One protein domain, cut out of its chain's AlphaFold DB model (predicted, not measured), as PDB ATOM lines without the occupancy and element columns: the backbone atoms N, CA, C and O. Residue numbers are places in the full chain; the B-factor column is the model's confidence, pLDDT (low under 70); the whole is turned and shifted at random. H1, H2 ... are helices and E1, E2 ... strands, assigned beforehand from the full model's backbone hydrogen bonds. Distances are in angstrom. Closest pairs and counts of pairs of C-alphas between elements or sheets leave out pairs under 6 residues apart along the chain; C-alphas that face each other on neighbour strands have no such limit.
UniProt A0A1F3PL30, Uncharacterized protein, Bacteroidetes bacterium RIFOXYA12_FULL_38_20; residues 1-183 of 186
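AT A GLANCE: This is residues 1 to 183 of the 186 residues of an uncharacterized protein of Bacteroidetes bacterium RIFOXYA12_FULL_38_20 (UniProt A0A1F3PL30). A strongly twisted sheet of six strands, curled like part of a barrel, wraps round one long helix, H5, and a tail ending in H8, residues 168 to 183, sticks out from this body. The short helices H1 and H3 pack on the same face of the sheet as H5. The 183 printed residues include eight named helices and six named strands, in the order E1 H1 H2 E2 E3 H3 H4 E4 H5 H6 H7 E5 E6 H8; the sheet, E3 E2 E4 E1 E5 E6, is mixed, and so is the class, helices and strands. The whole is compact, with a radius of gyration of the C-alphas of 18.0 A, and flat, spanning 60 by 48 by 25 A.

HOW THE PARTS SIT: The sheet runs E3, residues 57 to 67, E2, 45 to 53, E4, 91 to 98, E1, 2 to 13, E5, 147 to 154, and E6, 162 to 164. E2 and E3 form an antiparallel hairpin, with N 47 and O 65 within hydrogen-bond range at 2.8 A. E4 is antiparallel to E2, N 48 to O 93 being 2.9 A, and to E1, N 10 to O 94 being 3.0 A. E1 and E5 are parallel, N 5 to O 149 being 2.8 A; E5 and E6 form a hairpin, N 150 to O 163 being 2.8 A. The sheet curls round H5, residues 109 to 127, in two layers, a helix on one face of a sheet; the closest C-alphas of H5 and E2 are Ile 116 and Gly 45, 5.6 A apart. On the same face, H1, residues 15 to 20, and H3, residues 72 to 77, touch at Ile 19 and Arg 73, their closest C-alphas, 5.3 A apart. H2, residues 24 to 28, only grazes the sheet, with residues 26 to 27. H4, residues 80 to 83, meets H3 only through their link. H6, residues 133 to 137, and H7, residues 140 to 143, are close to H5 but not clearly touching; the closest C-alphas are Leu 124 and Ser 135, 5.7 A, and Ile 118 and Phe 143, 7.5 A. H8, residues 171 to 183, is apart from H5. Two split strand-helix-strand units, each of two strands that run the same way in the sheet with another strand between them and helices linking them, have right-handed crossovers: E1, H1 H2, E2, with E4 between the two strands in the sheet, and E3, H3 H4, E4, with E2 between the two strands in the sheet. Every O i to N i+4 pair is within hydrogen-bond range in H1, H2, H3 and H5, but 8 of 9 in H8 and 0 of 1 in H6, where 1 of 2 O i to N i+3 pairs is; H4 and H7 are too short for an i+4 pair.

IN THESE COORDINATES: E1 is 33.0 A long, from C-alpha 2 at (122.869, 122.730, 95.396). E3 measures 27.1 A, H5 26.7 A, E2 24.5 A, E5 23.3 A and E4 22.4 A. H8, 17.9 A, ends with C-alpha 183 at (115.485, 118.752, 56.652).

THE WHOLE: The C-alphas farthest apart, of Glu 35 and Lys 183, are 61.1 A apart. The printed part has no cut, and the link from H2 to E2, 16 residues, is long. Mean pLDDT of the printed part is 78.1; it is under 70 at residue 1 and residues 21 to 42, 100 to 107, 134 to 141 and 167 to 183.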
ATOM      1  N   MET A   1     127.571 121.953  94.970       62.75
ATOM      2  CA  MET A   1     126.527 121.792  96.008       62.75
ATOM      3  C   MET A   1     125.303 122.547  95.527       62.75
ATOM      4  O   MET A   1     125.474 123.515  94.795       62.75
ATOM      5  N   ASP A   2     124.099 122.106  95.889       79.31
ATOM      6  CA  ASP A   2     122.869 122.730  95.396       79.31
ATOM      7  C   ASP A   2     122.400 123.794  96.387       79.31
ATOM      8  O   ASP A   2     122.179 123.516  97.569       79.31
ATOM      9  N   HIS A   3     122.228 125.019  95.903       85.38
ATOM     10  CA  HIS A   3     121.835 126.173  96.699       85.38
ATOM     11  C   HIS A   3     120.488 126.709  96.229       85.38
ATOM     12  O   HIS A   3     120.324 127.167  95.095       85.38
ATOM     13  N   LYS A   4     119.513 126.700  97.137       89.06
ATOM     14  CA  LYS A   4     118.169 127.214  96.889       89.06
ATOM     15  C   LYS A   4     117.994 128.588  97.525       89.06
ATOM     16  O   LYS A   4     117.920 128.707  98.744       89.06
ATOM     17  N   ILE A   5     117.867 129.609  96.687       90.81
ATOM     18  CA  ILE A   5     117.641 131.000  97.075       90.81
ATOM     19  C   ILE A   5     116.170 131.331  96.820       90.81
ATOM     20  O   ILE A   5     115.668 131.181  95.708       90.81
ATOM     21  N   ILE A   6     115.454 131.780  97.846       90.69
ATOM     22  CA  ILE A   6     114.043 132.165  97.723       90.69
ATOM     23  C   ILE A   6     113.928 133.668  97.840       90.69
ATOM     24  O   ILE A   6     114.372 134.241  98.827       90.69
ATOM     25  N   ILE A   7     113.285 134.295  96.860       92.00
ATOM     26  CA  ILE A   7     113.070 135.737  96.833       92.00
ATOM     27  C   ILE A   7     111.580 136.022  96.921       92.00
ATOM     28  O   ILE A   7     110.798 135.599  96.066       92.00
ATOM     29  N   LYS A   8     111.183 136.776  97.946       91.19
ATOM     30  CA  LYS A   8     109.819 137.291  98.082       91.19
ATOM     31  C   LYS A   8     109.757 138.716  97.548       91.19
ATOM     32  O   LYS A   8     110.382 139.622  98.101       91.19
ATOM     33  N   TRP A   9     108.988 138.900  96.481       92.75
ATOM     34  CA  TRP A   9     108.807 140.174  95.793       92.75
ATOM     35  C   TRP A   9     107.570 140.930  96.288       92.75
ATOM     36  O   TRP A   9     106.498 140.340  96.457       92.75
ATOM     37  N   ASP A  10     107.708 142.246  96.451       90.56
ATOM     38  CA  ASP A  10     106.612 143.193  96.704       90.56
ATOM     39  C   ASP A  10     106.693 144.409  95.760       90.56
ATOM     40  O   ASP A  10     107.709 144.620  95.094       90.56
ATOM     41  N   GLY A  11     105.613 145.191  95.685       89.94
ATOM     42  CA  GLY A  11     105.417 146.314  94.761       89.94
ATOM     43  C   GLY A  11     104.066 146.252  94.025       89.94
ATOM     44  O   GLY A  11     103.121 145.643  94.534       89.94
ATOM     45  N   PRO A  12     103.936 146.859  92.833       94.69
ATOM     46  CA  PRO A  12     104.820 147.914  92.348       94.69
ATOM     47  C   PRO A  12     104.781 149.121  93.293       94.69
ATOM     48  O   PRO A  12     103.726 149.452  93.824       94.69
ATOM     49  N   TYR A  13     105.920 149.779  93.461       93.06
ATOM     50  CA  TYR A  13     106.036 151.074  94.128       93.06
ATOM     51  C   TYR A  13     106.379 152.152  93.103       93.06
ATOM     52  O   TYR A  13     107.028 151.867  92.096       93.06
ATOM     53  N   SER A  14     105.982 153.387  93.370       91.56
ATOM     54  CA  SER A  14     106.475 154.586  92.693       91.56
ATOM     55  C   SER A  14     107.845 155.011  93.232       91.56
ATOM     56  O   SER A  14     108.281 154.574  94.300       91.56
ATOM     57  N   TYR A  15     108.517 155.922  92.521       89.25
ATOM     58  CA  TYR A  15     109.789 156.494  92.973       89.25
ATOM     59  C   TYR A  15     109.659 157.183  94.342       89.25
ATOM     60  O   TYR A  15     110.464 156.959  95.241       89.25
ATOM     61  N   ASN A  16     108.602 157.973  94.541       86.81
ATOM     62  CA  ASN A  16     108.369 158.636  95.822       86.81
ATOM     63  C   ASN A  16     108.110 157.626  96.940       86.81
ATOM     64  O   ASN A  16     108.598 157.828  98.046       86.81
ATOM     65  N   GLU A  17     107.416 156.521  96.669       86.19
ATOM     66  CA  GLU A  17     107.223 155.475  97.672       86.19
ATOM     67  C   GLU A  17     108.533 154.781  98.049       86.19
ATOM     68  O   GLU A  17     108.731 154.511  99.222       86.19
ATOM     69  N   VAL A  18     109.470 154.541  97.129       84.06
ATOM     70  CA  VAL A  18     110.754 153.910  97.505       84.06
ATOM     71  C   VAL A  18     111.759 154.873  98.154       84.06
ATOM     72  O   VAL A  18     112.707 154.419  98.795       84.06
ATOM     73  N   ILE A  19     111.580 156.190  97.986       82.06
ATOM     74  CA  ILE A  19     112.459 157.225  98.562       82.06
ATOM     75  C   ILE A  19     111.913 157.793  99.878       82.06
ATOM     76  O   ILE A  19     112.683 158.002 100.814       82.06
ATOM     77  N   GLN A  20     110.610 158.084  99.944       70.38
ATOM     78  CA  GLN A  20     109.947 158.681 101.111       70.38
ATOM     79  C   GLN A  20     109.433 157.621 102.081       70.38
ATOM     80  O   GLN A  20     109.410 157.851 103.288       70.38
ATOM     81  N   ASN A  21     108.979 156.486 101.550       53.72
ATOM     82  CA  ASN A  21     108.415 155.410 102.339       53.72
ATOM     83  C   ASN A  21     109.526 154.404 102.639       53.72
ATOM     84  O   ASN A  21     110.088 153.745 101.766       53.72
ATOM     85  N   ASP A  22     109.807 154.285 103.926       50.44
ATOM     86  CA  ASP A  22     110.211 153.046 104.561       50.44
ATOM     87  C   ASP A  22     109.605 151.825 103.828       50.44
ATOM     88  O   ASP A  22     108.440 151.474 104.052       50.44
ATOM     89  N   GLY A  23     110.397 151.092 103.029       45.41
ATOM     90  CA  GLY A  23     110.047 149.753 102.512       45.41
ATOM     91  C   GLY A  23     109.632 148.757 103.613       45.41
ATOM     92  O   GLY A  23     109.172 147.647 103.336       45.41
ATOM     93  N   LYS A  24     109.733 149.204 104.866       51.09
ATOM     94  CA  LYS A  24     109.297 148.615 106.122       51.09
ATOM     95  C   LYS A  24     107.791 148.351 106.208       51.09
ATOM     96  O   LYS A  24     107.422 147.332 106.779       51.09
ATOM     97  N   ASN A  25     106.898 149.186 105.664       49.28
ATOM     98  CA  ASN A  25     105.464 149.088 106.017       49.28
ATOM     99  C   ASN A  25     104.667 147.979 105.299       49.28
ATOM    100  O   ASN A  25     103.785 147.378 105.916       49.28
ATOM    101  N   SER A  26     104.957 147.654 104.035       49.78
ATOM    102  CA  SER A  26     104.198 146.613 103.312       49.78
ATOM    103  C   SER A  26     104.545 145.193 103.775       49.78
ATOM    104  O   SER A  26     103.659 144.344 103.863       49.78
ATOM    105  N   LEU A  27     105.808 144.946 104.146       48.00
ATOM    106  CA  LEU A  27     106.255 143.648 104.660       48.00
ATOM    107  C   LEU A  27     106.102 143.499 106.174       48.00
ATOM    108  O   LEU A  27     105.749 142.400 106.593       48.00
ATOM    109  N   ARG A  28     106.243 144.559 106.990       49.53
ATOM    110  CA  ARG A  28     105.904 144.486 108.430       49.53
ATOM    111  C   ARG A  28     104.482 143.979 108.651       49.53
ATOM    112  O   ARG A  28     104.262 143.156 109.525       49.53
ATOM    113  N   LYS A  29     103.536 144.393 107.800       46.09
ATOM    114  CA  LYS A  29     102.136 143.947 107.868       46.09
ATOM    115  C   LYS A  29     101.934 142.467 107.496       46.09
ATOM    116  O   LYS A  29     100.905 141.896 107.828       46.09
ATOM    117  N   LEU A  30     102.891 141.851 106.794       44.66
ATOM    118  CA  LEU A  30     102.873 140.433 106.409       44.66
ATOM    119  C   LEU A  30     103.699 139.540 107.354       44.66
ATOM    120  O   LEU A  30     103.555 138.323 107.287       44.66
ATOM    121  N   ILE A  31     104.567 140.125 108.186       50.44
ATOM    122  CA  ILE A  31     105.501 139.438 109.101       50.44
ATOM    123  C   ILE A  31     104.936 139.398 110.539       50.44
ATOM    124  O   ILE A  31     105.641 139.122 111.496       50.44
ATOM    125  N   ASP A  32     103.627 139.586 110.713       47.88
ATOM    126  CA  ASP A  32     102.975 139.566 112.035       47.88
ATOM    127  C   ASP A  32     103.026 138.179 112.730       47.88
ATOM    128  O   ASP A  32     102.469 138.005 113.806       47.88
ATOM    129  N   HIS A  33     103.643 137.160 112.108       45.03
ATOM    130  CA  HIS A  33     103.686 135.772 112.597       45.03
ATOM    131  C   HIS A  33     105.064 135.081 112.491       45.03
ATOM    132  O   HIS A  33     105.140 133.869 112.682       45.03
ATOM    133  N   SER A  34     106.161 135.790 112.200       46.53
ATOM    134  CA  SER A  34     107.504 135.184 112.255       46.53
ATOM    135  C   SER A  34     108.500 136.137 112.905       46.53
ATOM    136  O   SER A  34     108.786 137.202 112.364       46.53
ATOM    137  N   GLU A  35     108.990 135.739 114.072       47.47
ATOM    138  CA  GLU A  35     109.965 136.455 114.890       47.47
ATOM    139  C   GLU A  35     111.201 136.909 114.087       47.47
ATOM    140  O   GLU A  35     111.797 136.135 113.341       47.47
ATOM    141  N   GLU A  36     111.562 138.183 114.281       48.28
ATOM    142  CA  GLU A  36     112.880 138.799 114.052       48.28
ATOM    143  C   GLU A  36     113.578 138.545 112.700       48.28
ATOM    144  O   GLU A  36     114.712 138.079 112.652       48.28
ATOM    145  N   LEU A  37     112.984 139.002 111.592       51.69
ATOM    146  CA  LEU A  37     113.825 139.596 110.542       51.69
ATOM    147  C   LEU A  37     114.205 140.996 111.027       51.69
ATOM    148  O   LEU A  37     113.326 141.842 111.228       51.69
ATOM    149  N   LEU A  38     115.495 141.231 111.282       51.56
ATOM    150  CA  LEU A  38     115.979 142.527 111.760       51.56
ATOM    151  C   LEU A  38     115.506 143.615 110.788       51.56
ATOM    152  O   LEU A  38     115.604 143.452 109.576       51.56
ATOM    153  N   GLU A  39     115.039 144.758 111.297       52.94
ATOM    154  CA  GLU A  39     114.558 145.885 110.470       52.94
ATOM    155  C   GLU A  39     115.551 146.321 109.383       52.94
ATOM    156  O   GLU A  39     115.167 146.946 108.402       52.94
ATOM    157  N   LYS A  40     116.834 145.997 109.564       52.19
ATOM    158  CA  LYS A  40     117.869 146.220 108.565       52.19
ATOM    159  C   LYS A  40     117.720 145.265 107.385       52.19
ATOM    160  O   LYS A  40     117.781 145.732 106.267       52.19
ATOM    161  N   GLU A  41     117.467 143.976 107.589       58.78
ATOM    162  CA  GLU A  41     117.449 142.951 106.530       58.78
ATOM    163  C   GLU A  41     116.327 143.156 105.498       58.78
ATOM    164  O   GLU A  41     116.490 142.821 104.327       58.78
ATOM    165  N   ILE A  42     115.208 143.774 105.885       67.44
ATOM    166  CA  ILE A  42     114.067 144.018 104.983       67.44
ATOM    167  C   ILE A  42     114.319 145.113 103.928       67.44
ATOM    168  O   ILE A  42     113.586 145.175 102.929       67.44
ATOM    169  N   ASP A  43     115.345 145.947 104.129       80.44
ATOM    170  CA  ASP A  43     115.676 147.102 103.280       80.44
ATOM    171  C   ASP A  43     116.838 146.842 102.300       80.44
ATOM    172  O   ASP A  43     117.285 147.760 101.611       80.44
ATOM    173  N   TYR A  44     117.289 145.594 102.172       88.44
ATOM    174  CA  TYR A  44     118.295 145.149 101.199       88.44
ATOM    175  C   TYR A  44     117.729 143.999 100.361       88.44
ATOM    176  O   TYR A  44     116.711 143.385 100.694       88.44
ATOM    177  N   GLY A  45     118.408 143.685  99.264       92.81
ATOM    178  CA  GLY A  45     118.027 142.589  98.385       92.81
ATOM    179  C   GLY A  45     118.228 142.925  96.921       92.81
ATOM    180  O   GLY A  45     119.122 143.688  96.552       92.81
ATOM    181  N   VAL A  46     117.377 142.356  96.079       96.19
ATOM    182  CA  VAL A  46     117.330 142.626  94.641       96.19
ATOM    183  C   VAL A  46     116.124 143.492  94.308       96.19
ATOM    184  O   VAL A  46     115.117 143.481  95.011       96.19
ATOM    185  N   TYR A  47     116.198 144.260  93.233       96.88
ATOM    186  CA  TYR A  47     115.088 145.077  92.765       96.88
ATOM    187  C   TYR A  47     114.963 145.030  91.251       96.88
ATOM    188  O   TYR A  47     115.933 144.799  90.530       96.88
ATOM    189  N   GLN A  48     113.745 145.285  90.783       97.38
ATOM    190  CA  GLN A  48     113.412 145.441  89.373       97.38
ATOM    191  C   GLN A  48     112.858 146.844  89.142       97.38
ATOM    192  O   GLN A  48     112.146 147.379  89.996       97.38
ATOM    193  N   ILE A  49     113.141 147.404  87.970       97.12
ATOM    194  CA  ILE A  49     112.620 148.692  87.523       97.12
ATOM    195  C   ILE A  49     111.925 148.493  86.177       97.12
ATOM    196  O   ILE A  49     112.534 147.992  85.229       97.12
ATOM    197  N   TYR A  50     110.653 148.878  86.110       97.25
ATOM    198  CA  TYR A  50     109.813 148.790  84.919       97.25
ATOM    199  C   TYR A  50     109.396 150.173  84.445       97.25
ATOM    200  O   TYR A  50     109.048 151.023  85.259       97.25
ATOM    201  N   GLY A  51     109.344 150.354  83.132       95.62
ATOM    202  CA  GLY A  51     108.900 151.591  82.495       95.62
ATOM    203  C   GLY A  51     108.506 151.337  81.046       95.62
ATOM    204  O   GLY A  51     108.052 150.238  80.706       95.62
ATOM    205  N   THR A  52     108.698 152.331  80.189       95.38
ATOM    206  CA  THR A  52     108.373 152.233  78.763       95.38
ATOM    207  C   THR A  52     109.647 152.101  77.946       95.38
ATOM    208  O   THR A  52     110.430 153.038  77.838       95.38
ATOM    209  N   HIS A  53     109.857 150.930  77.343       93.69
ATOM    210  CA  HIS A  53     110.971 150.734  76.417       93.69
ATOM    211  C   HIS A  53     110.538 151.135  74.997       93.69
ATOM    212  O   HIS A  53     109.490 150.662  74.550       93.69
ATOM    213  N   PRO A  54     111.338 151.897  74.225       90.00
ATOM    214  CA  PRO A  54     110.939 152.373  72.894       90.00
ATOM    215  C   PRO A  54     110.540 151.275  71.898       90.00
ATOM    216  O   PRO A  54     109.743 151.519  70.998       90.00
ATOM    217  N   ILE A  55     111.094 150.066  72.051       92.50
ATOM    218  CA  ILE A  55     110.819 148.920  71.164       92.50
ATOM    219  C   ILE A  55     109.776 147.967  71.761       92.50
ATOM    220  O   ILE A  55     108.959 147.416  71.030       92.50
ATOM    221  N   PHE A  56     109.804 147.747  73.079       90.31
ATOM    222  CA  PHE A  56     108.976 146.718  73.729       90.31
ATOM    223  C   PHE A  56     107.669 147.281  74.303       90.31
ATOM    224  O   PHE A  56     106.770 146.519  74.650       90.31
ATOM    225  N   GLY A  57     107.538 148.608  74.354       93.00
ATOM    226  CA  GLY A  57     106.350 149.297  74.835       93.00
ATOM    227  C   GLY A  57     106.300 149.446  76.363       93.00
ATOM    228  O   GLY A  57     107.313 149.272  77.056       93.00
ATOM    229  N   PRO A  58     105.125 149.816  76.901       94.00
ATOM    230  CA  PRO A  58     104.944 150.100  78.322       94.00
ATOM    231  C   PRO A  58     105.017 148.840  79.193       94.00
ATOM    232  O   PRO A  58     104.715 147.737  78.745       94.00
ATOM    233  N   ASN A  59     105.335 149.021  80.479       93.25
ATOM    234  CA  ASN A  59     105.526 147.945  81.466       93.25
ATOM    235  C   ASN A  59     106.629 146.941  81.077       93.25
ATOM    236  O   ASN A  59     106.542 145.754  81.396       93.25
ATOM    237  N   SER A  60     107.677 147.423  80.414       95.50
ATOM    238  CA  SER A  60     108.871 146.644  80.089       95.50
ATOM    239  C   SER A  60     109.833 146.612  81.271       95.50
ATOM    240  O   SER A  60     110.023 147.629  81.936       95.50
ATOM    241  N   LEU A  61     110.466 145.463  81.519       96.56
ATOM    242  CA  LEU A  61     111.563 145.349  82.480       96.56
ATOM    243  C   LEU A  61     112.775 146.105  81.922       96.56
ATOM    244  O   LEU A  61     113.327 145.697  80.904       96.56
ATOM    245  N   LEU A  62     113.170 147.198  82.572       95.56
ATOM    246  CA  LEU A  62     114.269 148.058  82.123       95.56
ATOM    247  C   LEU A  62     115.574 147.726  82.833       95.56
ATOM    248  O   LEU A  62     116.629 147.724  82.199       95.56
ATOM    249  N   TYR A  63     115.500 147.441  84.137       96.56
ATOM    250  CA  TYR A  63     116.678 147.242  84.971       96.56
ATOM    251  C   TYR A  63     116.438 146.219  86.088       96.56
ATOM    252  O   TYR A  63     115.372 146.202  86.707       96.56
ATOM    253  N   ILE A  64     117.452 145.411  86.383       97.25
ATOM    254  CA  ILE A  64     117.571 144.619  87.612       97.25
ATOM    255  C   ILE A  64     118.836 145.067  88.334       97.25
ATOM    256  O   ILE A  64     119.881 145.239  87.713       97.25
ATOM    257  N   GLY A  65     118.776 145.226  89.648       95.81
ATOM    258  CA  GLY A  65     119.988 145.429  90.430       95.81
ATOM    259  C   GLY A  65     119.863 144.921  91.848       95.81
ATOM    260  O   GLY A  65     118.815 144.426  92.262       95.81
ATOM    261  N   LYS A  66     120.947 145.080  92.599       95.38
ATOM    262  CA  LYS A  66     121.013 144.744  94.020       95.38
ATOM    263  C   LYS A  66     121.319 145.930  94.928       95.38
ATOM    264  O   LYS A  66     121.877 146.952  94.507       95.38
ATOM    265  N   ALA A  67     120.974 145.736  96.188       92.25
ATOM    266  CA  ALA A  67     121.240 146.584  97.331       92.25
ATOM    267  C   ALA A  67     121.700 145.664  98.479       92.25
ATOM    268  O   ALA A  67     120.887 145.308  99.316       92.25
ATOM    269  N   SER A  68     122.955 145.187  98.462       89.44
ATOM    270  CA  SER A  68     123.525 144.274  99.484       89.44
ATOM    271  C   SER A  68     124.467 144.967 100.483       89.44
ATOM    272  O   SER A  68     124.611 144.515 101.617       89.44
ATOM    273  N   GLU A  69     125.064 146.097 100.090       88.44
ATOM    274  CA  GLU A  69     125.960 146.914 100.933       88.44
ATOM    275  C   GLU A  69     125.305 148.200 101.458       88.44
ATOM    276  O   GLU A  69     125.807 148.840 102.378       88.44
ATOM    277  N   GLN A  70     124.171 148.581 100.875       88.00
ATOM    278  CA  GLN A  70     123.402 149.771 101.228       88.00
ATOM    279  C   GLN A  70     121.912 149.499 101.028       88.00
ATOM    280  O   GLN A  70     121.550 148.661 100.205       88.00
ATOM    281  N   GLU A  71     121.066 150.240 101.738       88.38
ATOM    282  CA  GLU A  71     119.608 150.116 101.657       88.38
ATOM    283  C   GLU A  71     119.078 150.462 100.252       88.38
ATOM    284  O   GLU A  71     119.643 151.307  99.541       88.38
ATOM    285  N   PHE A  72     117.936 149.877  99.876       91.00
ATOM    286  CA  PHE A  72     117.246 150.129  98.606       91.00
ATOM    287  C   PHE A  72     117.103 151.621  98.301       91.00
ATOM    288  O   PHE A  72     117.451 152.048  97.202       91.00
ATOM    289  N   ARG A  73     116.672 152.434  99.278       88.88
ATOM    290  CA  ARG A  73     116.499 153.886  99.093       88.88
ATOM    291  C   ARG A  73     117.785 154.564  98.614       88.88
ATOM    292  O   ARG A  73     117.755 155.350  97.671       88.88
ATOM    293  N   ILE A  74     118.930 154.211  99.207       89.50
ATOM    294  CA  ILE A  74     120.232 154.790  98.857       89.50
ATOM    295  C   ILE A  74     120.620 154.351  97.447       89.50
ATOM    296  O   ILE A  74     121.126 155.148  96.657       89.50
ATOM    297  N   ARG A  75     120.323 153.097  97.090       92.62
ATOM    298  CA  ARG A  75     120.553 152.580  95.739       92.62
ATOM    299  C   ARG A  75     119.663 153.251  94.694       92.62
ATOM    300  O   ARG A  75     120.159 153.566  93.618       92.62
ATOM    301  N   PHE A  76     118.403 153.544  94.998       91.81
ATOM    302  CA  PHE A  76     117.510 154.252  94.076       91.81
ATOM    303  C   PHE A  76     117.873 155.718  93.888       91.81
ATOM    304  O   PHE A  76     117.797 156.211  92.764       91.81
ATOM    305  N   MET A  77     118.373 156.392  94.925       90.62
ATOM    306  CA  MET A  77     118.903 157.751  94.772       90.62
ATOM    307  C   MET A  77     120.050 157.818  93.750       90.62
ATOM    308  O   MET A  77     120.185 158.814  93.042       90.62
ATOM    309  N   GLN A  78     120.844 156.752  93.603       92.75
ATOM    310  CA  GLN A  78     121.897 156.681  92.580       92.75
ATOM    311  C   GLN A  78     121.336 156.568  91.150       92.75
ATOM    312  O   GLN A  78     122.019 156.928  90.193       92.75
ATOM    313  N   HIS A  79     120.085 156.129  91.000       92.12
ATOM    314  CA  HIS A  79     119.384 156.003  89.719       92.12
ATOM    315  C   HIS A  79     118.564 157.244  89.339       92.12
ATOM    316  O   HIS A  79     118.113 157.342  88.199       92.12
ATOM    317  N   THR A  80     118.412 158.219  90.249       91.88
ATOM    318  CA  THR A  80     117.559 159.418  90.076       91.88
ATOM    319  C   THR A  80     117.706 160.075  88.707       91.88
ATOM    320  O   THR A  80     116.711 160.444  88.094       91.88
ATOM    321  N   ARG A  81     118.946 160.218  88.219       92.06
ATOM    322  CA  ARG A  81     119.242 160.961  86.989       92.06
ATOM    323  C   ARG A  81     118.574 160.366  85.750       92.06
ATOM    324  O   ARG A  81     118.096 161.134  84.925       92.06
ATOM    325  N   TRP A  82     118.607 159.046  85.580       92.44
ATOM    326  CA  TRP A  82     117.994 158.419  84.405       92.44
ATOM    327  C   TRP A  82     116.506 158.164  84.646       92.44
ATOM    328  O   TRP A  82     115.713 158.354  83.736       92.44
ATOM    329  N   ILE A  83     116.110 157.879  85.892       91.88
ATOM    330  CA  ILE A  83     114.699 157.788  86.285       91.88
ATOM    331  C   ILE A  83     113.941 159.077  85.931       91.88
ATOM    332  O   ILE A  83     112.853 159.017  85.373       91.88
ATOM    333  N   SER A  84     114.524 160.252  86.198       91.00
ATOM    334  CA  SER A  84     113.893 161.543  85.889       91.00
ATOM    335  C   SER A  84     113.820 161.867  84.391       91.00
ATOM    336  O   SER A  84     113.302 162.920  84.029       91.00
ATOM    337  N   GLN A  85     114.414 161.034  83.536       91.44
ATOM    338  CA  GLN A  85     114.413 161.193  82.080       91.44
ATOM    339  C   GLN A  85     113.435 160.240  81.386       91.44
ATOM    340  O   GLN A  85     113.228 160.376  80.179       91.44
ATOM    341  N   GLU A  86     112.840 159.296  82.117       91.75
ATOM    342  CA  GLU A  86     111.824 158.408  81.563       91.75
ATOM    343  C   GLU A  86     110.550 159.184  81.213       91.75
ATOM    344  O   GLU A  86     110.171 160.146  81.882       91.75
ATOM    345  N   MET A  87     109.896 158.765  80.128       81.75
ATOM    346  CA  MET A  87     108.709 159.449  79.600       81.75
ATOM    347  C   MET A  87     107.442 159.156  80.410       81.75
ATOM    348  O   MET A  87     106.521 159.967  80.408       81.75
ATOM    349  N   ASP A  88     107.414 158.008  81.089       87.81
ATOM    350  CA  ASP A  88     106.271 157.492  81.836       87.81
ATOM    351  C   ASP A  88     106.661 157.156  83.278       87.81
ATOM    352  O   ASP A  88     107.840 157.020  83.621       87.81
ATOM    353  N   ASP A  89     105.643 156.945  84.113       88.50
ATOM    354  CA  ASP A  89     105.827 156.500  85.488       88.50
ATOM    355  C   ASP A  89     106.573 155.163  85.564       88.50
ATOM    356  O   ASP A  89     106.172 154.138  84.999       88.50
ATOM    357  N   ILE A  90     107.640 155.167  86.359       94.69
ATOM    358  CA  ILE A  90     108.448 153.988  86.637       94.69
ATOM    359  C   ILE A  90     107.877 153.218  87.828       94.69
ATOM    360  O   ILE A  90     107.523 153.794  88.860       94.69
ATOM    361  N   LYS A  91     107.865 151.888  87.710       96.25
ATOM    362  CA  LYS A  91     107.445 150.960  88.763       96.25
ATOM    363  C   LYS A  91     108.632 150.181  89.314       96.25
ATOM    364  O   LYS A  91     109.388 149.569  88.560       96.25
ATOM    365  N   PHE A  92     108.737 150.139  90.634       95.38
ATOM    366  CA  PHE A  92     109.781 149.426  91.362       95.38
ATOM    367  C   PHE A  92     109.211 148.173  92.022       95.38
ATOM    368  O   PHE A  92     108.160 148.227  92.661       95.38
ATOM    369  N   TYR A  93     109.922 147.054  91.912       96.06
ATOM    370  CA  TYR A  93     109.635 145.840  92.675       96.06
ATOM    371  C   TYR A  93     110.841 145.482  93.526       96.06
ATOM    372  O   TYR A  93     111.972 145.536  93.048       96.06
ATOM    373  N   LEU A  94     110.594 145.107  94.777       94.19
ATOM    374  CA  LEU A  94     111.629 144.854  95.777       94.19
ATOM    375  C   LEU A  94     111.577 143.388  96.209       94.19
ATOM    376  O   LEU A  94     110.562 142.933  96.743       94.19
ATOM    377  N   GLY A  95     112.660 142.658  95.975       93.19
ATOM    378  CA  GLY A  95     112.815 141.242  96.282       93.19
ATOM    379  C   GLY A  95     113.767 141.030  97.452       93.19
ATOM    380  O   GLY A  95     114.923 141.445  97.391       93.19
ATOM    381  N   ARG A  96     113.297 140.356  98.505       90.19
ATOM    382  CA  ARG A  96     114.129 139.992  99.663       90.19
ATOM    383  C   ARG A  96     114.412 138.505  99.673       90.19
ATOM    384  O   ARG A  96     113.493 137.712  99.457       90.19
ATOM    385  N   VAL A  97     115.669 138.154  99.937       88.81
ATOM    386  CA  VAL A  97     116.076 136.767 100.161       88.81
ATOM    387  C   VAL A  97     115.486 136.313 101.492       88.81
ATOM    388  O   VAL A  97     115.729 136.931 102.527       88.81
ATOM    389  N   MET A  98     114.676 135.264 101.438       83.38
ATOM    390  CA  MET A  98     114.044 134.656 102.601       83.38
ATOM    391  C   MET A  98     115.015 133.674 103.249       83.38
ATOM    392  O   MET A  98     115.599 132.845 102.549       83.38
ATOM    393  N   ASP A  99     115.128 133.726 104.575       71.75
ATOM    394  CA  ASP A  99     115.751 132.636 105.316       71.75
ATOM    395  C   ASP A  99     114.820 131.415 105.291       71.75
ATOM    396  O   ASP A  99     113.625 131.510 105.593       71.75
ATOM    397  N   LYS A 100     115.360 130.267 104.881       59.81
ATOM    398  CA  LYS A 100     114.704 128.975 105.045       59.81
ATOM    399  C   LYS A 100     115.340 128.304 106.249       59.81
ATOM    400  O   LYS A 100     116.207 127.452 106.088       59.81
ATOM    401  N   SER A 101     114.857 128.620 107.444       50.53
ATOM    402  CA  SER A 101     115.159 127.816 108.626       50.53
ATOM    403  C   SER A 101     114.333 126.520 108.617       50.53
ATOM    404  O   SER A 101     113.551 126.235 109.521       50.53
ATOM    405  N   GLU A 102     114.491 125.701 107.579       46.44
ATOM    406  CA  GLU A 102     114.161 124.282 107.693       46.44
ATOM    407  C   GLU A 102     115.342 123.643 108.444       46.44
ATOM    408  O   GLU A 102     116.359 123.307 107.856       46.44
ATOM    409  N   GLU A 103     115.208 123.585 109.774       44.94
ATOM    410  CA  GLU A 103     116.142 122.992 110.748       44.94
ATOM    411  C   GLU A 103     117.462 123.756 110.991       44.94
ATOM    412  O   GLU A 103     118.472 123.555 110.327       44.94
ATOM    413  N   ASN A 104     117.484 124.587 112.044       45.03
ATOM    414  CA  ASN A 104     118.676 125.101 112.752       45.03
ATOM    415  C   ASN A 104     119.748 125.881 111.959       45.03
ATOM    416  O   ASN A 104     120.680 126.401 112.574       45.03
ATOM    417  N   PHE A 105     119.627 126.029 110.641       50.12
ATOM    418  CA  PHE A 105     120.509 126.871 109.840       50.12
ATOM    419  C   PHE A 105     119.894 128.264 109.700       50.12
ATOM    420  O   PHE A 105     118.973 128.467 108.915       50.12
ATOM    421  N   ARG A 106     120.387 129.220 110.494       62.16
ATOM    422  CA  ARG A 106     120.166 130.647 110.231       62.16
ATOM    423  C   ARG A 106     121.204 131.100 109.219       62.16
ATOM    424  O   ARG A 106     122.402 130.902 109.447       62.16
ATOM    425  N   ILE A 107     120.765 131.703 108.121       65.00
ATOM    426  CA  ILE A 107     121.687 132.266 107.132       65.00
ATOM    427  C   ILE A 107     122.495 133.380 107.818       65.00
ATOM    428  O   ILE A 107     121.934 134.301 108.407       65.00
ATOM    429  N   THR A 108     123.826 133.304 107.767       73.62
ATOM    430  CA  THR A 108     124.669 134.398 108.268       73.62
ATOM    431  C   THR A 108     124.562 135.612 107.343       73.62
ATOM    432  O   THR A 108     124.295 135.474 106.151       73.62
ATOM    433  N   ASN A 109     124.847 136.814 107.853       74.00
ATOM    434  CA  ASN A 109     124.844 138.036 107.034       74.00
ATOM    435  C   ASN A 109     125.726 137.938 105.778       74.00
ATOM    436  O   ASN A 109     125.399 138.524 104.749       74.00
ATOM    437  N   GLU A 110     126.846 137.218 105.862       79.31
ATOM    438  CA  GLU A 110     127.752 137.006 104.730       79.31
ATOM    439  C   GLU A 110     127.093 136.134 103.660       79.31
ATOM    440  O   GLU A 110     126.960 136.569 102.520       79.31
ATOM    441  N   ILE A 111     126.554 134.972 104.048       80.31
ATOM    442  CA  ILE A 111     125.860 134.063 103.123       80.31
ATOM    443  C   ILE A 111     124.639 134.749 102.504       80.31
ATOM    444  O   ILE A 111     124.355 134.585 101.319       80.31
ATOM    445  N   TRP A 112     123.920 135.561 103.277       85.06
ATOM    446  CA  TRP A 112     122.769 136.300 102.772       85.06
ATOM    447  C   TRP A 112     123.157 137.335 101.710       85.06
ATOM    448  O   TRP A 112     122.489 137.442 100.678       85.06
ATOM    449  N   ARG A 113     124.260 138.067 101.916       87.31
ATOM    450  CA  ARG A 113     124.805 138.991 100.908       87.31
ATOM    451  C   ARG A 113     125.253 138.247  99.658       87.31
ATOM    452  O   ARG A 113     124.904 138.674  98.558       87.31
ATOM    453  N   ASP A 114     125.936 137.119  99.818       89.19
ATOM    454  CA  ASP A 114     126.334 136.272  98.694       89.19
ATOM    455  C   ASP A 114     125.109 135.790  97.906       89.19
ATOM    456  O   ASP A 114     125.107 135.822  96.674       89.19
ATOM    457  N   TYR A 115     124.022 135.426  98.589       91.12
ATOM    458  CA  TYR A 115     122.769 135.029  97.945       91.12
ATOM    459  C   TYR A 115     122.091 136.176  97.197       91.12
ATOM    460  O   TYR A 115     121.593 135.952  96.095       91.12
ATOM    461  N   ILE A 116     122.100 137.402  97.727       93.12
ATOM    462  CA  ILE A 116     121.631 138.586  96.984       93.12
ATOM    463  C   ILE A 116     122.466 138.778  95.713       93.12
ATOM    464  O   ILE A 116     121.922 139.022  94.632       93.12
ATOM    465  N   ASP A 117     123.782 138.639  95.832       92.31
ATOM    466  CA  ASP A 117     124.724 138.814  94.734       92.31
ATOM    467  C   ASP A 117     124.560 137.745  93.646       92.31
ATOM    468  O   ASP A 117     124.635 138.049  92.454       92.31
ATOM    469  N   ILE A 118     124.367 136.485  94.029       92.12
ATOM    470  CA  ILE A 118     124.110 135.376  93.101       92.12
ATOM    471  C   ILE A 118     122.742 135.543  92.440       92.12
ATOM    472  O   ILE A 118     122.626 135.391  91.222       92.12
ATOM    473  N   ALA A 119     121.719 135.909  93.217       94.38
ATOM    474  CA  ALA A 119     120.374 136.139  92.713       94.38
ATOM    475  C   ALA A 119     120.330 137.214  91.628       94.38
ATOM    476  O   ALA A 119     119.748 136.992  90.566       94.38
ATOM    477  N   GLU A 120     120.959 138.366  91.872       95.44
ATOM    478  CA  GLU A 120     121.044 139.440  90.883       95.44
ATOM    479  C   GLU A 120     121.713 138.950  89.597       95.44
ATOM    480  O   GLU A 120     121.150 139.111  88.515       95.44
ATOM    481  N   ARG A 121     122.880 138.305  89.710       91.81
ATOM    482  CA  ARG A 121     123.625 137.790  88.554       91.81
ATOM    483  C   ARG A 121     122.792 136.817  87.728       91.81
ATOM    484  O   ARG A 121     122.777 136.919  86.504       91.81
ATOM    485  N   LEU A 122     122.081 135.899  88.377       91.31
ATOM    486  CA  LEU A 122     121.292 134.889  87.681       91.31
ATOM    487  C   LEU A 122     120.059 135.487  86.994       91.31
ATOM    488  O   LEU A 122     119.750 135.147  85.851       91.31
ATOM    489  N   LEU A 123     119.396 136.438  87.653       93.88
ATOM    490  CA  LEU A 123     118.288 137.187  87.067       93.88
ATOM    491  C   LEU A 123     118.741 138.054  85.887       93.88
ATOM    492  O   LEU A 123     118.048 138.096  84.873       93.88
ATOM    493  N   LEU A 124     119.897 138.717  85.991       92.06
ATOM    494  CA  LEU A 124     120.486 139.496  84.900       92.06
ATOM    495  C   LEU A 124     120.824 138.623  83.697       92.06
ATOM    496  O   LEU A 124     120.495 138.996  82.574       92.06
ATOM    497  N   TYR A 125     121.448 137.472  83.947       87.81
ATOM    498  CA  TYR A 125     121.801 136.507  82.914       87.81
ATOM    499  C   TYR A 125     120.561 135.980  82.174       87.81
ATOM    500  O   TYR A 125     120.572 135.874  80.953       87.81
ATOM    501  N   TYR A 126     119.478 135.676  82.897       89.00
ATOM    502  CA  TYR A 126     118.265 135.129  82.287       89.00
ATOM    503  C   TYR A 126     117.401 136.195  81.599       89.00
ATOM    504  O   TYR A 126     116.853 135.964  80.523       89.00
ATOM    505  N   CYS A 127     117.220 137.355  82.237       90.94
ATOM    506  CA  CYS A 127     116.237 138.348  81.798       90.94
ATOM    507  C   CYS A 127     116.808 139.376  80.816       90.94
ATOM    508  O   CYS A 127     116.025 140.044  80.145       90.94
ATOM    509  N   CYS A 128     118.136 139.537  80.761       89.81
ATOM    510  CA  CYS A 128     118.844 140.475  79.882       89.81
ATOM    511  C   CYS A 128     118.181 141.869  79.761       89.81
ATOM    512  O   CYS A 128     117.913 142.325  78.646       89.81
ATOM    513  N   PRO A 129     117.877 142.553  80.884       92.81
ATOM    514  CA  PRO A 129     117.220 143.857  80.854       92.81
ATOM    515  C   PRO A 129     118.049 144.902  80.080       92.81
ATOM    516  O   PRO A 129     119.271 144.972  80.251       92.81
ATOM    517  N   PRO A 130     117.406 145.753  79.260       90.81
ATOM    518  CA  PRO A 130     118.081 146.589  78.272       90.81
ATOM    519  C   PRO A 130     118.996 147.654  78.886       90.81
ATOM    520  O   PRO A 130     119.974 148.046  78.253       90.81
ATOM    521  N   TYR A 131     118.713 148.140  80.102       90.06
ATOM    522  CA  TYR A 131     119.510 149.206  80.728       90.06
ATOM    523  C   TYR A 131     120.620 148.666  81.638       90.06
ATOM    524  O   TYR A 131     121.406 149.434  82.198       90.06
ATOM    525  N   ASN A 132     120.742 147.344  81.777       90.50
ATOM    526  CA  ASN A 132     121.869 146.742  82.475       90.50
ATOM    527  C   ASN A 132     123.050 146.555  81.528       90.50
ATOM    528  O   ASN A 132     123.202 145.504  80.910       90.50
ATOM    529  N   SER A 133     123.964 147.525  81.502       74.50
ATOM    530  CA  SER A 133     125.240 147.400  80.780       74.50
ATOM    531  C   SER A 133     126.079 146.197  81.241       74.50
ATOM    532  O   SER A 133     126.801 145.602  80.445       74.50
ATOM    533  N   ALA A 134     125.947 145.795  82.510       64.19
ATOM    534  CA  ALA A 134     126.640 144.643  83.084       64.19
ATOM    535  C   ALA A 134     126.135 143.281  82.567       64.19
ATOM    536  O   ALA A 134     126.882 142.306  82.633       64.19
ATOM    537  N   SER A 135     124.909 143.203  82.024       61.94
ATOM    538  CA  SER A 135     124.344 141.944  81.503       61.94
ATOM    539  C   SER A 135     125.156 141.368  80.335       61.94
ATOM    540  O   SER A 135     125.222 140.157  80.165       61.94
ATOM    541  N   LEU A 136     125.866 142.228  79.595       60.62
ATOM    542  CA  LEU A 136     126.658 141.863  78.418       60.62
ATOM    543  C   LEU A 136     127.908 141.021  78.734       60.62
ATOM    544  O   LEU A 136     128.463 140.403  77.829       60.62
ATOM    545  N   ASN A 137     128.361 140.996  79.993       63.44
ATOM    546  CA  ASN A 137     129.609 140.334  80.395       63.44
ATOM    547  C   ASN A 137     129.404 139.100  81.287       63.44
ATOM    548  O   ASN A 137     130.387 138.475  81.691       63.44
ATOM    549  N   LEU A 138     128.160 138.742  81.619       67.62
ATOM    550  CA  LEU A 138     127.881 137.585  82.468       67.62
ATOM    551  C   LEU A 138     128.021 136.293  81.659       67.62
ATOM    552  O   LEU A 138     127.283 136.050  80.708       67.62
ATOM    553  N   LYS A 139     128.979 135.454  82.058       69.25
ATOM    554  CA  LYS A 139     129.182 134.113  81.500       69.25
ATOM    555  C   LYS A 139     128.926 133.046  82.559       69.25
ATOM    556  O   LYS A 139     128.923 133.352  83.750       69.25
ATOM    557  N   LYS A 140     128.743 131.792  82.135       65.25
ATOM    558  CA  LYS A 140     128.462 130.656  83.032       65.25
ATOM    559  C   LYS A 140     129.517 130.510  84.132       65.25
ATOM    560  O   LYS A 140     129.180 130.199  85.268       65.25
ATOM    561  N   GLU A 141     130.778 130.797  83.820       67.38
ATOM    562  CA  GLU A 141     131.890 130.704  84.768       67.38
ATOM    563  C   GLU A 141     131.729 131.660  85.966       67.38
ATOM    564  O   GLU A 141     132.357 131.453  87.000       67.38
ATOM    565  N   ALA A 142     130.848 132.667  85.871       70.12
ATOM    566  CA  ALA A 142     130.543 133.596  86.959       70.12
ATOM    567  C   ALA A 142     129.830 132.946  88.163       70.12
ATOM    568  O   ALA A 142     129.745 133.587  89.215       70.12
ATOM    569  N   PHE A 143     129.328 131.712  88.019       74.94
ATOM    570  CA  PHE A 143     128.646 130.950  89.075       74.94
ATOM    571  C   PHE A 143     129.494 129.798  89.644       74.94
ATOM    572  O   PHE A 143     129.047 129.098  90.544       74.94
ATOM    573  N   GLY A 144     130.729 129.612  89.165       76.44
ATOM    574  CA  GLY A 144     131.612 128.550  89.648       76.44
ATOM    575  C   GLY A 144     131.099 127.139  89.333       76.44
ATOM    576  O   GLY A 144     130.511 126.907  88.278       76.44
ATOM    577  N   ASN A 145     131.368 126.198  90.243       76.56
ATOM    578  CA  ASN A 145     130.969 124.788  90.128       76.56
ATOM    579  C   ASN A 145     129.703 124.450  90.937       76.56
ATOM    580  O   ASN A 145     129.372 123.273  91.071       76.56
ATOM    581  N   ASP A 146     129.049 125.454  91.523       82.25
ATOM    582  CA  ASP A 146     127.853 125.262  92.336       82.25
ATOM    583  C   ASP A 146     126.576 125.501  91.528       82.25
ATOM    584  O   ASP A 146     126.517 126.334  90.613       82.25
ATOM    585  N   ASP A 147     125.536 124.762  91.904       86.50
ATOM    586  CA  ASP A 147     124.237 124.817  91.256       86.50
ATOM    587  C   ASP A 147     123.307 125.691  92.091       86.50
ATOM    588  O   ASP A 147     122.964 125.381  93.231       86.50
ATOM    589  N   TYR A 148     122.905 126.820  91.520       89.31
ATOM    590  CA  TYR A 148     122.057 127.807  92.168       89.31
ATOM    591  C   TYR A 148     120.677 127.809  91.536       89.31
ATOM    592  O   TYR A 148     120.540 127.847  90.313       89.31
ATOM    593  N   PHE A 149     119.657 127.857  92.384       91.94
ATOM    594  CA  PHE A 149     118.262 128.015  91.999       91.94
ATOM    595  C   PHE A 149     117.690 129.229  92.705       91.94
ATOM    596  O   PHE A 149     117.692 129.296  93.934       91.94
ATOM    597  N   VAL A 150     117.156 130.172  91.939       93.50
ATOM    598  CA  VAL A 150     116.433 131.327  92.467       93.50
ATOM    599  C   VAL A 150     114.950 131.125  92.210       93.50
ATOM    600  O   VAL A 150     114.509 131.114  91.061       93.50
ATOM    601  N   LEU A 151     114.178 130.999  93.288       94.69
ATOM    602  CA  LEU A 151     112.722 130.924  93.238       94.69
ATOM    603  C   LEU A 151     112.096 132.277  93.578       94.69
ATOM    604  O   LEU A 151     112.239 132.784  94.690       94.69
ATOM    605  N   ASN A 152     111.360 132.839  92.625       95.56
ATOM    606  CA  ASN A 152     110.710 134.138  92.714       95.56
ATOM    607  C   ASN A 152     109.234 133.984  93.104       95.56
ATOM    608  O   ASN A 152     108.403 133.557  92.300       95.56
ATOM    609  N   TYR A 153     108.889 134.407  94.318       91.88
ATOM    610  CA  TYR A 153     107.528 134.380  94.859       91.88
ATOM    611  C   TYR A 153     106.946 135.778  95.056       91.88
ATOM    612  O   TYR A 153     107.659 136.778  95.105       91.88
ATOM    613  N   GLY A 154     105.628 135.845  95.238       91.81
ATOM    614  CA  GLY A 154     104.925 137.104  95.463       91.81
ATOM    615  C   GLY A 154     104.795 137.920  94.180       91.81
ATOM    616  O   GLY A 154     104.562 137.375  93.098       91.81
ATOM    617  N   LYS A 155     104.923 139.241  94.291       93.44
ATOM    618  CA  LYS A 155     104.684 140.176  93.186       93.44
ATOM    619  C   LYS A 155     105.911 140.306  92.281       93.44
ATOM    620  O   LYS A 155     106.485 141.377  92.150       93.44
ATOM    621  N   LYS A 156     106.319 139.207  91.647       93.75
ATOM    622  CA  LYS A 156     107.527 139.142  90.808       93.75
ATOM    623  C   LYS A 156     107.420 139.871  89.458       93.75
ATOM    624  O   LYS A 156     108.389 139.889  88.719       93.75
ATOM    625  N   ALA A 157     106.261 140.428  89.101       94.50
ATOM    626  CA  ALA A 157     106.007 140.971  87.763       94.50
ATOM    627  C   ALA A 157     106.321 139.940  86.651       94.50
ATOM    628  O   ALA A 157     105.823 138.808  86.722       94.50
ATOM    629  N   SER A 158     107.096 140.312  85.625       93.19
ATOM    630  CA  SER A 158     107.300 139.479  84.433       93.19
ATOM    631  C   SER A 158     108.468 138.494  84.520       93.19
ATOM    632  O   SER A 158     108.549 137.616  83.662       93.19
ATOM    633  N   ILE A 159     109.337 138.560  85.541       95.44
ATOM    634  CA  ILE A 159     110.451 137.599  85.654       95.44
ATOM    635  C   ILE A 159     109.933 136.166  85.893       95.44
ATOM    636  O   ILE A 159     108.835 135.995  86.440       95.44
ATOM    637  N   PRO A 160     110.676 135.114  85.507       94.50
ATOM    638  CA  PRO A 160     110.261 133.726  85.708       94.50
ATOM    639  C   PRO A 160     110.059 133.365  87.179       94.50
ATOM    640  O   PRO A 160     110.637 133.975  88.076       94.50
ATOM    641  N   TYR A 161     109.254 132.332  87.427       94.31
ATOM    642  CA  TYR A 161     109.118 131.765  88.770       94.31
ATOM    643  C   TYR A 161     110.425 131.138  89.266       94.31
ATOM    644  O   TYR A 161     110.743 131.247  90.442       94.31
ATOM    645  N   GLU A 162     111.197 130.533  88.370       94.44
ATOM    646  CA  GLU A 162     112.471 129.900  88.678       94.44
ATOM    647  C   GLU A 162     113.501 130.288  87.621       94.44
ATOM    648  O   GLU A 162     113.191 130.309  86.427       94.44
ATOM    649  N   VAL A 163     114.716 130.592  88.070       92.12
ATOM    650  CA  VAL A 163     115.912 130.661  87.225       92.12
ATOM    651  C   VAL A 163     117.024 129.860  87.896       92.12
ATOM    652  O   VAL A 163     117.119 129.853  89.125       92.12
ATOM    653  N   SER A 164     117.853 129.177  87.112       90.19
ATOM    654  CA  SER A 164     118.911 128.305  87.629       90.19
ATOM    655  C   SER A 164     120.227 128.489  86.871       90.19
ATOM    656  O   SER A 164     120.223 128.834  85.688       90.19
ATOM    657  N   SER A 165     121.364 128.279  87.550       85.62
ATOM    658  CA  SER A 165     122.682 128.200  86.888       85.62
ATOM    659  C   SER A 165     122.861 126.883  86.124       85.62
ATOM    660  O   SER A 165     123.757 126.756  85.279       85.62
ATOM    661  N   LEU A 166     121.966 125.922  86.375       80.81
ATOM    662  CA  LEU A 166     121.797 124.722  85.580       80.81
ATOM    663  C   LEU A 166     121.253 125.083  84.204       80.81
ATOM    664  O   LEU A 166     120.053 125.067  83.939       80.81
ATOM    665  N   HIS A 167     122.160 125.288  83.266       64.00
ATOM    666  CA  HIS A 167     121.811 124.945  81.906       64.00
ATOM    667  C   HIS A 167     121.791 123.427  81.817       64.00
ATOM    668  O   HIS A 167     122.850 122.796  81.802       64.00
ATOM    669  N   HIS A 168     120.586 122.855  81.700       44.19
ATOM    670  CA  HIS A 168     120.424 121.665  80.876       44.19
ATOM    671  C   HIS A 168     121.251 121.916  79.627       44.19
ATOM    672  O   HIS A 168     121.004 122.886  78.908       44.19
ATOM    673  N   THR A 169     122.275 121.092  79.444       37.19
ATOM    674  CA  THR A 169     123.048 120.991  78.221       37.19
ATOM    675  C   THR A 169     122.074 121.182  77.074       37.19
ATOM    676  O   THR A 169     121.201 120.343  76.844       37.19
ATOM    677  N   LEU A 170     122.168 122.313  76.382       41.16
ATOM    678  CA  LEU A 170     121.401 122.583  75.178       41.16
ATOM    679  C   LEU A 170     121.916 121.718  74.018       41.16
ATOM    680  O   LEU A 170     121.982 122.179  72.886       41.16
ATOM    681  N   GLY A 171     122.168 120.432  74.282       38.69
ATOM    682  CA  GLY A 171     122.125 119.391  73.267       38.69
ATOM    683  C   GLY A 171     120.771 119.381  72.552       38.69
ATOM    684  O   GLY A 171     120.711 119.011  71.399       38.69
ATOM    685  N   LEU A 172     119.698 119.923  73.150       40.75
ATOM    686  CA  LEU A 172     118.402 120.063  72.475       40.75
ATOM    687  C   LEU A 172     118.259 121.305  71.568       40.75
ATOM    688  O   LEU A 172     117.356 121.313  70.736       40.75
ATOM    689  N   LEU A 173     119.104 122.344  71.681       41.28
ATOM    690  CA  LEU A 173     119.096 123.470  70.721       41.28
ATOM    691  C   LEU A 173     120.172 123.331  69.637       41.28
ATOM    692  O   LEU A 173     119.973 123.844  68.533       41.28
ATOM    693  N   GLU A 174     121.268 122.615  69.903       44.06
ATOM    694  CA  GLU A 174     122.199 122.196  68.847       44.06
ATOM    695  C   GLU A 174     121.572 121.111  67.957       44.06
ATOM    696  O   GLU A 174     121.575 121.281  66.734       44.06
ATOM    697  N   ASP A 175     120.871 120.124  68.534       43.16
ATOM    698  CA  ASP A 175     120.158 119.101  67.755       43.16
ATOM    699  C   ASP A 175     119.067 119.699  66.856       43.16
ATOM    700  O   ASP A 175     118.851 119.218  65.746       43.16
ATOM    701  N   GLN A 176     118.392 120.787  67.253       41.59
ATOM    702  CA  GLN A 176     117.390 121.414  66.379       41.59
ATOM    703  C   GLN A 176     117.994 122.213  65.222       41.59
ATOM    704  O   GLN A 176     117.373 122.290  64.160       41.59
ATOM    705  N   LYS A 177     119.201 122.771  65.374       44.38
ATOM    706  CA  LYS A 177     119.900 123.417  64.252       44.38
ATOM    707  C   LYS A 177     120.381 122.388  63.238       44.38
ATOM    708  O   LYS A 177     120.234 122.638  62.044       44.38
ATOM    709  N   GLU A 178     120.874 121.238  63.689       46.91
ATOM    710  CA  GLU A 178     121.294 120.145  62.808       46.91
ATOM    711  C   GLU A 178     120.089 119.455  62.140       46.91
ATOM    712  O   GLU A 178     120.092 119.232  60.927       46.91
ATOM    713  N   TYR A 179     118.986 119.258  62.873       44.69
ATOM    714  CA  TYR A 179     117.734 118.713  62.332       44.69
ATOM    715  C   TYR A 179     117.078 119.644  61.297       44.69
ATOM    716  O   TYR A 179     116.569 119.178  60.277       44.69
ATOM    717  N   LEU A 180     117.113 120.967  61.505       45.75
ATOM    718  CA  LEU A 180     116.637 121.939  60.514       45.75
ATOM    719  C   LEU A 180     117.581 122.028  59.304       45.75
ATOM    720  O   LEU A 180     117.098 122.097  58.177       45.75
ATOM    721  N   PHE A 181     118.904 121.952  59.486       49.75
ATOM    722  CA  PHE A 181     119.854 121.957  58.363       49.75
ATOM    723  C   PHE A 181     119.734 120.718  57.463       49.75
ATOM    724  O   PHE A 181     119.872 120.830  56.244       49.75
ATOM    725  N   LEU A 182     119.452 119.547  58.041       51.28
ATOM    726  CA  LEU A 182     119.273 118.296  57.298       51.28
ATOM    727  C   LEU A 182     117.901 118.207  56.614       51.28
ATOM    728  O   LEU A 182     117.802 117.674  55.512       51.28
ATOM    729  N   LYS A 183     116.848 118.781  57.210       44.81
ATOM    730  CA  LYS A 183     115.485 118.752  56.652       44.81
ATOM    731  C   LYS A 183     115.294 119.649  55.418       44.81
ATOM    732  O   LYS A 183     114.380 119.401  54.643       44.81
TER     733      LYS A 183